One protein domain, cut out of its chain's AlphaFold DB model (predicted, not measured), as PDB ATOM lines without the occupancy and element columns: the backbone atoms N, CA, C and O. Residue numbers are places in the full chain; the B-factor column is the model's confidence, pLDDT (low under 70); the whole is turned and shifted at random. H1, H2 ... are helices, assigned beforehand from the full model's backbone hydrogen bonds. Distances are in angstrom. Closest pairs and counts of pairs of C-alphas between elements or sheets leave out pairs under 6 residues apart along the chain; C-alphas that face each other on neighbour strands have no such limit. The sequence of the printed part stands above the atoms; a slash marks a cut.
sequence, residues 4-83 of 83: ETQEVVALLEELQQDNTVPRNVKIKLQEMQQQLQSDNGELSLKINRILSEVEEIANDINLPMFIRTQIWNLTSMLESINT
ATOM      1  N   GLU A   4     -31.984 -10.609 -21.146       82.12
ATOM      2  CA  GLU A   4     -32.466 -10.997 -19.818       82.12
ATOM      3  C   GLU A   4     -32.320 -12.506 -19.553       82.12
ATOM      4  O   GLU A   4     -31.914 -12.925 -18.470       82.12
ATOM      5  N   THR A   5     -32.564 -13.355 -20.559       85.44
ATOM      6  CA  THR A   5     -32.360 -14.809 -20.427       85.44
ATOM      7  C   THR A   5     -30.885 -15.141 -20.204       85.44
ATOM      8  O   THR A   5     -30.564 -16.056 -19.446       85.44
ATOM      9  N   GLN A   6     -29.969 -14.408 -20.845       87.94
ATOM     10  CA  GLN A   6     -28.536 -14.619 -20.639       87.94
ATOM     11  C   GLN A   6     -28.091 -14.208 -19.235       87.94
ATOM     12  O   GLN A   6     -27.263 -14.896 -18.644       87.94
ATOM     13  N   GLU A   7     -28.662 -13.137 -18.686       90.56
ATOM     14  CA  GLU A   7     -28.390 -12.714 -17.311       90.56
ATOM     15  C   GLU A   7     -28.871 -13.761 -16.297       90.56
ATOM     16  O   GLU A   7     -28.141 -14.099 -15.366       90.56
ATOM     17  N   VAL A   8     -30.051 -14.353 -16.520       91.81
ATOM     18  CA  VAL A   8     -30.560 -15.470 -15.707       91.81
ATOM     19  C   VAL A   8     -29.612 -16.671 -15.751       91.81
ATOM     20  O   VAL A   8     -29.279 -17.236 -14.709       91.81
ATOM     21  N   VAL A   9     -29.143 -17.056 -16.941       91.81
ATOM     22  CA  VAL A   9     -28.182 -18.161 -17.100       91.81
ATOM     23  C   VAL A   9     -26.875 -17.871 -16.356       91.81
ATOM     24  O   VAL A   9     -26.364 -18.758 -15.675       91.81
ATOM     25  N   ALA A  10     -26.359 -16.645 -16.445       92.06
ATOM     26  CA  ALA A  10     -25.132 -16.253 -15.758       92.06
ATOM     27  C   ALA A  10     -25.276 -16.339 -14.228       92.06
ATOM     28  O   ALA A  10     -24.405 -16.897 -13.560       92.06
ATOM     29  N   LEU A  11     -26.402 -15.868 -13.680       92.31
ATOM     30  CA  LEU A  11     -26.698 -15.969 -12.248       92.31
ATOM     31  C   LEU A  11     -26.806 -17.432 -11.786       92.31
ATOM     32  O   LEU A  11     -26.282 -17.798 -10.732       92.31
ATOM     33  N   LEU A  12     -27.462 -18.287 -12.579       92.88
ATOM     34  CA  LEU A  12     -27.545 -19.727 -12.311       92.88
ATOM     35  C   LEU A  12     -26.156 -20.384 -12.294       92.88
ATOM     36  O   LEU A  12     -25.907 -21.253 -11.460       92.88
ATOM     37  N   GLU A  13     -25.253 -19.986 -13.192       92.75
ATOM     38  CA  GLU A  13     -23.870 -20.476 -13.222       92.75
ATOM     39  C   GLU A  13     -23.065 -20.036 -11.994       92.75
ATOM     40  O   GLU A  13     -22.401 -20.872 -11.376       92.75
ATOM     41  N   GLU A  14     -23.160 -18.766 -11.586       92.62
ATOM     42  CA  GLU A  14     -22.503 -18.278 -10.365       92.62
ATOM     43  C   GLU A  14     -22.958 -19.063  -9.127       92.62
ATOM     44  O   GLU A  14     -22.130 -19.540  -8.346       92.62
ATOM     45  N   LEU A  15     -24.268 -19.273  -8.970       91.38
ATOM     46  CA  LEU A  15     -24.820 -20.022  -7.838       91.38
ATOM     47  C   LEU A  15     -24.379 -21.492  -7.827       91.38
ATOM     48  O   LEU A  15     -24.174 -22.080  -6.765       91.38
ATOM     49  N   GLN A  16     -24.195 -22.106  -8.995       91.50
ATOM     50  CA  GLN A  16     -23.665 -23.467  -9.084       91.50
ATOM     51  C   GLN A  16     -22.190 -23.545  -8.665       91.50
ATOM     52  O   GLN A  16     -21.769 -24.535  -8.050       91.50
ATOM     53  N   GLN A  17     -21.400 -22.513  -8.958       91.00
ATOM     54  CA  GLN A  17     -19.987 -22.440  -8.584       91.00
ATOM     55  C   GLN A  17     -19.776 -22.110  -7.099       91.00
ATOM     56  O   GLN A  17     -18.771 -22.521  -6.515       91.00
ATOM     57  N   ASP A  18     -20.739 -21.454  -6.452       89.69
ATOM     58  CA  ASP A  18     -20.652 -21.085  -5.041       89.69
ATOM     59  C   ASP A  18     -20.648 -22.326  -4.120       89.69
ATOM     60  O   ASP A  18     -21.582 -23.131  -4.094       89.69
ATOM     61  N   ASN A  19     -19.581 -22.521  -3.341       87.94
ATOM     62  CA  ASN A  19     -19.431 -23.667  -2.430       87.94
ATOM     63  C   ASN A  19     -20.339 -23.616  -1.191       87.94
ATOM     64  O   ASN A  19     -20.452 -24.614  -0.480       87.94
ATOM     65  N   THR A  20     -20.979 -22.479  -0.924       88.50
ATOM     66  CA  THR A  20     -21.960 -22.312   0.155       88.50
ATOM     67  C   THR A  20     -23.345 -22.831  -0.232       88.50
ATOM     68  O   THR A  20     -24.179 -23.059   0.645       88.50
ATOM     69  N   VAL A  21     -23.588 -23.078  -1.526       90.06
ATOM     70  CA  VAL A  21     -24.850 -23.631  -2.023       90.06
ATOM     71  C   VAL A  21     -24.893 -25.150  -1.796       90.06
ATOM     72  O   VAL A  21     -24.012 -25.877  -2.272       90.06
ATOM     73  N   PRO A  22     -25.922 -25.668  -1.102       90.12
ATOM     74  CA  PRO A  22     -26.111 -27.099  -0.898       90.12
ATOM     75  C   PRO A  22     -26.193 -27.891  -2.210       90.12
ATOM     76  O   PRO A  22     -26.740 -27.432  -3.212       90.12
ATOM     77  N   ARG A  23     -25.689 -29.131  -2.210       89.81
ATOM     78  CA  ARG A  23     -25.622 -29.976  -3.418       89.81
ATOM     79  C   ARG A  23     -26.992 -30.220  -4.063       89.81
ATOM     80  O   ARG A  23     -27.075 -30.251  -5.284       89.81
ATOM     81  N   ASN A  24     -28.044 -30.397  -3.263       89.50
ATOM     82  CA  ASN A  24     -29.416 -30.570  -3.755       89.50
ATOM     83  C   ASN A  24     -29.899 -29.337  -4.533       89.50
ATOM     84  O   ASN A  24     -30.501 -29.480  -5.592       89.50
ATOM     85  N   VAL A  25     -29.571 -28.141  -4.044       91.06
ATOM     86  CA  VAL A  25     -29.905 -26.873  -4.698       91.06
ATOM     87  C   VAL A  25     -29.114 -26.722  -5.994       91.06
ATOM     88  O   VAL A  25     -29.707 -26.432  -7.023       91.06
ATOM     89  N   LYS A  26     -27.806 -27.015  -5.990       91.75
ATOM     90  CA  LYS A  26     -26.979 -26.973  -7.212       91.75
ATOM     91  C   LYS A  26     -27.527 -27.850  -8.334       91.75
ATOM     92  O   LYS A  26     -27.524 -27.427  -9.483       91.75
ATOM     93  N   ILE A  27     -28.000 -29.053  -8.001       91.88
ATOM     94  CA  ILE A  27     -28.601 -29.967  -8.984       91.88
ATOM     95  C   ILE A  27     -29.836 -29.318  -9.618       91.88
ATOM     96  O   ILE A  27     -29.897 -29.239 -10.841       91.88
ATOM     97  N   LYS A  28     -30.749 -28.773  -8.805       91.88
ATOM     98  CA  LYS A  28     -31.943 -28.081  -9.312       91.88
ATOM     99  C   LYS A  28     -31.585 -26.862 -10.173       91.88
ATOM    100  O   LYS A  28     -32.151 -26.686 -11.242       91.88
ATOM    101  N   LEU A  29     -30.605 -26.054  -9.759       92.31
ATOM    102  CA  LEU A  29     -30.139 -24.901 -10.546       92.31
ATOM    103  C   LEU A  29     -29.593 -25.323 -11.920       92.31
ATOM    104  O   LEU A  29     -29.866 -24.665 -12.924       92.31
ATOM    105  N   GLN A  30     -28.866 -26.442 -11.979       92.75
ATOM    106  CA  GLN A  30     -28.369 -27.002 -13.235       92.75
ATOM    107  C   GLN A  30     -29.521 -27.485 -14.134       92.75
ATOM    108  O   GLN A  30     -29.498 -27.262 -15.344       92.75
ATOM    109  N   GLU A  31     -30.543 -28.126 -13.560       92.31
ATOM    110  CA  GLU A  31     -31.742 -28.553 -14.295       92.31
ATOM    111  C   GLU A  31     -32.495 -27.351 -14.881       92.31
ATOM    112  O   GLU A  31     -32.856 -27.369 -16.058       92.31
ATOM    113  N   MET A  32     -32.664 -26.274 -14.109       92.50
ATOM    114  CA  MET A  32     -33.278 -25.025 -14.580       92.50
ATOM    115  C   MET A  32     -32.500 -24.409 -15.745       92.50
ATOM    116  O   MET A  32     -33.092 -24.016 -16.751       92.50
ATOM    117  N   GLN A  33     -31.168 -24.362 -15.640       91.88
ATOM    118  CA  GLN A  33     -30.307 -23.853 -16.707       91.88
ATOM    119  C   GLN A  33     -30.491 -24.662 -17.999       91.88
ATOM    120  O   GLN A  33     -30.663 -24.082 -19.072       91.88
ATOM    121  N   GLN A  34     -30.515 -25.994 -17.902       91.19
ATOM    122  CA  GLN A  34     -30.747 -26.866 -19.056       91.19
ATOM    123  C   GLN A  34     -32.143 -26.680 -19.659       91.19
ATOM    124  O   GLN A  34     -32.286 -26.665 -20.882       91.19
ATOM    125  N   GLN A  35     -33.173 -26.506 -18.826       90.38
ATOM    126  CA  GLN A  35     -34.532 -26.232 -19.296       90.38
ATOM    127  C   GLN A  35     -34.617 -24.913 -20.070       90.38
ATOM    128  O   GLN A  35     -35.264 -24.860 -21.118       90.38
ATOM    129  N   LEU A  36     -33.939 -23.871 -19.582       88.38
ATOM    130  CA  LEU A  36     -33.914 -22.552 -20.208       88.38
ATOM    131  C   LEU A  36     -33.141 -22.553 -21.536       88.38
ATOM    132  O   LEU A  36     -33.553 -21.898 -22.491       88.38
ATOM    133  N   GLN A  37     -32.049 -23.319 -21.613       87.12
ATOM    134  CA  GLN A  37     -31.207 -23.449 -22.809       87.12
ATOM    135  C   GLN A  37     -31.733 -24.456 -23.842       87.12
ATOM    136  O   GLN A  37     -31.250 -24.476 -24.970       87.12
ATOM    137  N   SER A  38     -32.700 -25.300 -23.482       86.44
ATOM    138  CA  SER A  38     -33.288 -26.278 -24.399       86.44
ATOM    139  C   SER A  38     -34.019 -25.589 -25.555       86.44
ATOM    140  O   SER A  38     -34.872 -24.736 -25.325       86.44
ATOM    141  N   ASP A  39     -33.782 -26.005 -26.800       78.69
ATOM    142  CA  ASP A  39     -34.515 -25.497 -27.974       78.69
ATOM    143  C   ASP A  39     -35.992 -25.946 -28.019       78.69
ATOM    144  O   ASP A  39     -36.789 -25.429 -28.799       78.69
ATOM    145  N   ASN A  40     -36.400 -26.887 -27.159       79.00
ATOM    146  CA  ASN A  40     -37.749 -27.455 -27.175       79.00
ATOM    147  C   ASN A  40     -38.725 -26.712 -26.257       79.00
ATOM    148  O   ASN A  40     -38.527 -26.670 -25.046       79.00
ATOM    149  N   GLY A  41     -39.844 -26.243 -26.814       80.50
ATOM    150  CA  GLY A  41     -40.973 -25.675 -26.066       80.50
ATOM    151  C   GLY A  41     -40.931 -24.152 -25.914       80.50
ATOM    152  O   GLY A  41     -39.887 -23.520 -26.080       80.50
ATOM    153  N   GLU A  42     -42.089 -23.573 -25.594       88.06
ATOM    154  CA  GLU A  42     -42.273 -22.126 -25.445       88.06
ATOM    155  C   GLU A  42     -41.532 -21.579 -24.219       88.06
ATOM    156  O   GLU A  42     -41.566 -22.180 -23.140       88.06
ATOM    157  N   LEU A  43     -40.886 -20.421 -24.383       86.94
ATOM    158  CA  LEU A  43     -40.107 -19.764 -23.331       86.94
ATOM    159  C   LEU A  43     -40.953 -19.495 -22.079       86.94
ATOM    160  O   LEU A  43     -40.540 -19.860 -20.983       86.94
ATOM    161  N   SER A  44     -42.173 -18.980 -22.241       88.06
ATOM    162  CA  SER A  44     -43.094 -18.721 -21.126       88.06
ATOM    163  C   SER A  44     -43.424 -19.990 -20.332       88.06
ATOM    164  O   SER A  44     -43.430 -19.971 -19.104       88.06
ATOM    165  N   LEU A  45     -43.634 -21.133 -21.001       89.56
ATOM    166  CA  LEU A  45     -43.893 -22.408 -20.318       89.56
ATOM    167  C   LEU A  45     -42.668 -22.906 -19.542       89.56
ATOM    168  O   LEU A  45     -42.821 -23.466 -18.457       89.56
ATOM    169  N   LYS A  46     -41.461 -22.703 -20.082       90.12
ATOM    170  CA  LYS A  46     -40.207 -23.022 -19.382       90.12
ATOM    171  C   LYS A  46     -40.040 -22.152 -18.147       90.12
ATOM    172  O   LYS A  46     -39.783 -22.682 -17.074       90.12
ATOM    173  N   ILE A  47     -40.243 -20.844 -18.285       91.38
ATOM    174  CA  ILE A  47     -40.119 -19.904 -17.170       91.38
ATOM    175  C   ILE A  47     -41.121 -20.238 -16.069       91.38
ATOM    176  O   ILE A  47     -40.726 -20.310 -14.913       91.38
ATOM    177  N   ASN A  48     -42.380 -20.528 -16.409       91.31
ATOM    178  CA  ASN A  48     -43.383 -20.929 -15.418       91.31
ATOM    179  C   ASN A  48     -42.963 -22.177 -14.628       91.31
ATOM    180  O   ASN A  48     -43.138 -22.221 -13.414       91.31
ATOM    181  N   ARG A  49     -42.375 -23.180 -15.294       91.81
ATOM    182  CA  ARG A  49     -41.839 -24.369 -14.609       91.81
ATOM    183  C   ARG A  49     -40.680 -24.014 -13.685       91.81
ATOM    184  O   ARG A  49     -40.707 -24.391 -12.518       91.81
ATOM    185  N   ILE A  50     -39.717 -23.246 -14.193       93.00
ATOM    186  CA  ILE A  50     -38.549 -22.814 -13.423       93.00
ATOM    187  C   ILE A  50     -38.992 -22.002 -12.200       93.00
ATOM    188  O   ILE A  50     -38.486 -22.248 -11.116       93.00
ATOM    189  N   LEU A  51     -39.961 -21.089 -12.332       92.94
ATOM    190  CA  LEU A  51     -40.496 -20.307 -11.214       92.94
ATOM    191  C   LEU A  51     -41.019 -21.209 -10.090       92.94
ATOM    192  O   LEU A  51     -40.600 -21.040  -8.947       92.94
ATOM    193  N   SER A  52     -41.831 -22.220 -10.414       92.12
ATOM    194  CA  SER A  52     -42.310 -23.187  -9.416       92.12
ATOM    195  C   SER A  52     -41.166 -23.947  -8.736       92.12
ATOM    196  O   SER A  52     -41.164 -24.126  -7.521       92.12
ATOM    197  N   GLU A  53     -40.154 -24.371  -9.494       92.44
ATOM    198  CA  GLU A  53     -38.992 -25.067  -8.933       92.44
ATOM    199  C   GLU A  53     -38.117 -24.149  -8.055       92.44
ATOM    200  O   GLU A  53     -37.558 -24.591  -7.048       92.44
ATOM    201  N   VAL A  54     -37.997 -22.870  -8.414       91.94
ATOM    202  CA  VAL A  54     -37.269 -21.856  -7.639       91.94
ATOM    203  C   VAL A  54     -37.990 -21.570  -6.319       91.94
ATOM    204  O   VAL A  54     -37.331 -21.451  -5.283       91.94
ATOM    205  N   GLU A  55     -39.325 -21.540  -6.309       91.00
ATOM    206  CA  GLU A  55     -40.114 -21.433  -5.077       91.00
ATOM    207  C   GLU A  55     -39.863 -22.617  -4.130       91.00
ATOM    208  O   GLU A  55     -39.722 -22.424  -2.919       91.00
ATOM    209  N   GLU A  56     -39.734 -23.842  -4.647       90.25
ATOM    210  CA  GLU A  56     -39.361 -24.998  -3.822       90.25
ATOM    211  C   GLU A  56     -37.982 -24.813  -3.169       90.25
ATOM    212  O   GLU A  56     -37.823 -25.083  -1.976       90.25
ATOM    213  N   ILE A  57     -36.992 -24.319  -3.925       90.44
ATOM    214  CA  ILE A  57     -35.647 -24.026  -3.403       90.44
ATOM    215  C   ILE A  57     -35.714 -22.945  -2.326       90.44
ATOM    216  O   ILE A  57     -35.102 -23.089  -1.266       90.44
ATOM    217  N   ALA A  58     -36.468 -21.872  -2.572       88.38
ATOM    218  CA  ALA A  58     -36.617 -20.759  -1.641       88.38
ATOM    219  C   ALA A  58     -37.199 -21.199  -0.287       88.38
ATOM    220  O   ALA A  58     -36.930 -20.556   0.729       88.38
ATOM    221  N   ASN A  59     -37.941 -22.308  -0.250       87.19
ATOM    222  CA  ASN A  59     -38.510 -22.895   0.962       87.19
ATOM    223  C   ASN A  59     -37.589 -23.914   1.670       87.19
ATOM    224  O   ASN A  59     -37.904 -24.333   2.786       87.19
ATOM    225  N   ASP A  60     -36.438 -24.295   1.099       87.06
ATOM    226  CA  ASP A  60     -35.507 -25.237   1.739       87.06
ATOM    227  C   ASP A  60     -34.903 -24.614   3.003       87.06
ATOM    228  O   ASP A  60     -34.229 -23.588   2.940       87.06
ATOM    229  N   ILE A  61     -35.114 -25.230   4.169       82.94
ATOM    230  CA  ILE A  61     -34.616 -24.746   5.470       82.94
ATOM    231  C   ILE A  61     -33.085 -24.667   5.552       82.94
ATOM    232  O   ILE A  61     -32.559 -23.862   6.318       82.94
ATOM    233  N   ASN A  62     -32.369 -25.460   4.752       86.31
ATOM    234  CA  ASN A  62     -30.909 -25.501   4.722       86.31
ATOM    235  C   ASN A  62     -30.314 -24.426   3.806       86.31
ATOM    236  O   ASN A  62     -29.091 -24.302   3.733       86.31
ATOM    237  N   LEU A  63     -31.150 -23.653   3.100       87.12
ATOM    238  CA  LEU A  63     -30.680 -22.611   2.201       87.12
ATOM    239  C   LEU A  63     -30.117 -21.417   2.997       87.12
ATOM    240  O   LEU A  63     -30.858 -20.808   3.787       87.12
ATOM    241  N   PRO A  64     -28.837 -21.042   2.791       88.94
ATOM    242  CA  PRO A  64     -28.244 -19.886   3.455       88.94
ATOM    243  C   PRO A  64     -28.979 -18.587   3.109       88.94
ATOM    244  O   PRO A  64     -29.491 -18.427   2.002       88.94
ATOM    245  N   MET A  65     -28.983 -17.623   4.034       87.75
ATOM    246  CA  MET A  65     -29.673 -16.336   3.852       87.75
ATOM    247  C   MET A  65     -29.222 -15.589   2.590       87.75
ATOM    248  O   MET A  65     -30.061 -15.103   1.843       87.75
ATOM    249  N   PHE A  66     -27.913 -15.540   2.329       88.06
ATOM    250  CA  PHE A  66     -27.372 -14.902   1.127       88.06
ATOM    251  C   PHE A  66     -27.902 -15.561  -0.155       88.06
ATOM    252  O   PHE A  66     -28.349 -14.877  -1.071       88.06
ATOM    253  N   ILE A  67     -27.954 -16.895  -0.183       90.81
ATOM    254  CA  ILE A  67     -28.475 -17.643  -1.329       90.81
ATOM    255  C   ILE A  67     -29.977 -17.409  -1.504       90.81
ATOM    256  O   ILE A  67     -30.426 -17.251  -2.631       90.81
ATOM    257  N   ARG A  68     -30.755 -17.288  -0.419       90.44
ATOM    258  CA  ARG A  68     -32.178 -16.899  -0.506       90.44
ATOM    259  C   ARG A  68     -32.369 -15.564  -1.219       90.44
ATOM    260  O   ARG A  68     -33.281 -15.447  -2.027       90.44
ATOM    261  N   THR A  69     -31.517 -14.574  -0.948       91.75
ATOM    262  CA  THR A  69     -31.571 -13.277  -1.640       91.75
ATOM    263  C   THR A  69     -31.277 -13.424  -3.132       91.75
ATOM    264  O   THR A  69     -32.001 -12.861  -3.948       91.75
ATOM    265  N   GLN A  70     -30.272 -14.221  -3.497       91.75
ATOM    266  CA  GLN A  70     -29.951 -14.482  -4.904       91.75
ATOM    267  C   GLN A  70     -31.080 -15.235  -5.622       91.75
ATOM    268  O   GLN A  70     -31.400 -14.924  -6.764       91.75
ATOM    269  N   ILE A  71     -31.715 -16.187  -4.938       91.94
ATOM    270  CA  ILE A  71     -32.886 -16.916  -5.432       91.94
ATOM    271  C   ILE A  71     -34.079 -15.978  -5.637       91.94
ATOM    272  O   ILE A  71     -34.739 -16.053  -6.665       91.94
ATOM    273  N   TRP A  72     -34.325 -15.051  -4.712       91.88
ATOM    274  CA  TRP A  72     -35.371 -14.042  -4.885       91.88
ATOM    275  C   TRP A  72     -35.101 -13.138  -6.096       91.88
ATOM    276  O   TRP A  72     -36.007 -12.880  -6.885       91.88
ATOM    277  N   ASN A  73     -33.846 -12.719  -6.292       92.25
ATOM    278  CA  ASN A  73     -33.448 -11.964  -7.481       92.25
ATOM    279  C   ASN A  73     -33.683 -12.771  -8.771       92.25
ATOM    280  O   ASN A  73     -34.250 -12.253  -9.729       92.25
ATOM    281  N   LEU A  74     -33.323 -14.061  -8.769       92.50
ATOM    282  CA  LEU A  74     -33.580 -14.979  -9.879       92.50
ATOM    283  C   LEU A  74     -35.079 -15.060 -10.214       92.50
ATOM    284  O   LEU A  74     -35.437 -14.963 -11.385       92.50
ATOM    285  N   THR A  75     -35.948 -15.195  -9.207       92.88
ATOM    286  CA  THR A  75     -37.409 -15.167  -9.384       92.88
ATOM    287  C   THR A  75     -37.856 -13.875 -10.064       92.88
ATOM    288  O   THR A  75     -38.531 -13.944 -11.086       92.88
ATOM    289  N   SER A  76     -37.429 -12.706  -9.575       92.12
ATOM    290  CA  SER A  76     -37.812 -11.419 -10.176       92.12
ATOM    291  C   SER A  76     -37.346 -11.269 -11.628       92.12
ATOM    292  O   SER A  76     -38.091 -10.753 -12.458       92.12
ATOM    293  N   MET A  77     -36.142 -11.746 -11.961       91.56
ATOM    294  CA  MET A  77     -35.641 -11.733 -13.341       91.56
ATOM    295  C   MET A  77     -36.469 -12.646 -14.253       91.56
ATOM    296  O   MET A  77     -36.822 -12.260 -15.362       91.56
ATOM    297  N   LEU A  78     -36.815 -13.845 -13.781       91.12
ATOM    298  CA  LEU A  78     -37.669 -14.779 -14.514       91.12
ATOM    299  C   LEU A  78     -39.079 -14.210 -14.737       91.12
ATOM    300  O   LEU A  78     -39.607 -14.307 -15.843       91.12
ATOM    301  N   GLU A  79     -39.677 -13.581 -13.724       90.44
ATOM    302  CA  GLU A  79     -40.987 -12.928 -13.843       90.44
ATOM    303  C   GLU A  79     -40.975 -11.749 -14.829       90.44
ATOM    304  O   GLU A  79     -41.961 -11.561 -15.546       90.44
ATOM    305  N   SER A  80     -39.865 -11.001 -14.906       89.69
ATOM    306  CA  SER A  80     -39.666  -9.924 -15.890       89.69
ATOM    307  C   SER A  80     -39.718 -10.454 -17.323       89.69
ATOM    308  O   SER A  80     -40.417  -9.891 -18.152       89.69
ATOM    309  N   ILE A  81     -39.055 -11.585 -17.597       86.81
ATOM    310  CA  ILE A  81     -39.030 -12.194 -18.940       86.81
ATOM    311  C   ILE A  81     -40.407 -12.759 -19.331       86.81
ATOM    312  O   ILE A  81     -40.747 -12.842 -20.508       86.81
ATOM    313  N   ASN A  82     -41.201 -13.206 -18.353       81.19
ATOM    314  CA  ASN A  82     -42.532 -13.766 -18.597       81.19
ATOM    315  C   ASN A  82     -43.652 -12.704 -18.683       81.19
ATOM    316  O   ASN A  82     -44.788 -13.074 -18.990       81.19
ATOM    317  N   THR A  83     -43.358 -11.433 -18.389       67.88
ATOM    318  CA  THR A  83     -44.296 -10.293 -18.448       67.88
ATOM    319  C   THR A  83     -44.316  -9.657 -19.831       67.88
ATOM    320  O   THR A  83     -45.435  -9.481 -20.369       67.88
TER     321      THR A  83
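What this domain is: This is residues 4 to 83 of the 83 residues of the protein "UPF0147 family protein" of Candidatus Woesearchaeota archaeon (UniProt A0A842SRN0). Look first for four helices side by side in an up-and-down bundle, each running against the one before it, so that seen along the bundle H1, H2, H3 and H4 make a ring of four with H4 back beside H1. The turns between H1 and H2 and between H3 and H4 lie at one end of the bundle, the turn between H2 and H3 at the other. The printed part has 80 residues with four named helices, H1 to H4 in chain order, and no named strand; the class is all helix. It is compact, with a radius of gyration of the C-alphas of 11.7 A, and elongated, spanning 32 by 20 by 19 A.

How they stand to each other: Start at H1, residues 4 to 17, and pass over a tight link to H2, residues 23 to 37. These two touch as a helical hairpin at a shallow tilt of 25 degrees, the closest C-alphas being those of Gln 16 and Lys 26, 5.2 A apart. Next comes H3, residues 43 to 58, which forms a hairpin with H2 at a shallow tilt of 9 degrees; their closest C-alphas, of Met 32 and Ile 50, are 5.8 A apart. H4, residues 65 to 82, forms a hairpin with H3 at a shallow tilt of 18 degrees, closest at the C-alphas of Ser 44 and Asn 82, 5.6 A apart. H4 also touches H1, opposite ways at a shallow tilt of 22 degrees, with the C-alphas of Val 8 and Leu 74 closest at 6.6 A. H1 and H3 are apart, as are H2 and H4. In H1, H2, H3 and H4 every O i to N i+4 pair is within hydrogen-bond range.

Where its parts are: Find C-alpha 4 at (-32.466, -10.997, -19.818); from there H1 runs 20.3 A to C-alpha 17. H2 covers 21.2 A and H3, from C-alpha 43 at (-40.107, -19.764, -23.331), 22.0 A. H4 is the longest at 26.0 A and ends at C-alpha 82, (-42.532, -13.766, -18.597).

The domain as a whole: The C-alphas farthest apart, of Asn 40 and Met 65, are 33.9 A apart. The printed part has no cut, and the link from H3 to H4 is short. Mean pLDDT of the printed part is 89.4; residue 83, the chain's last, is under 70.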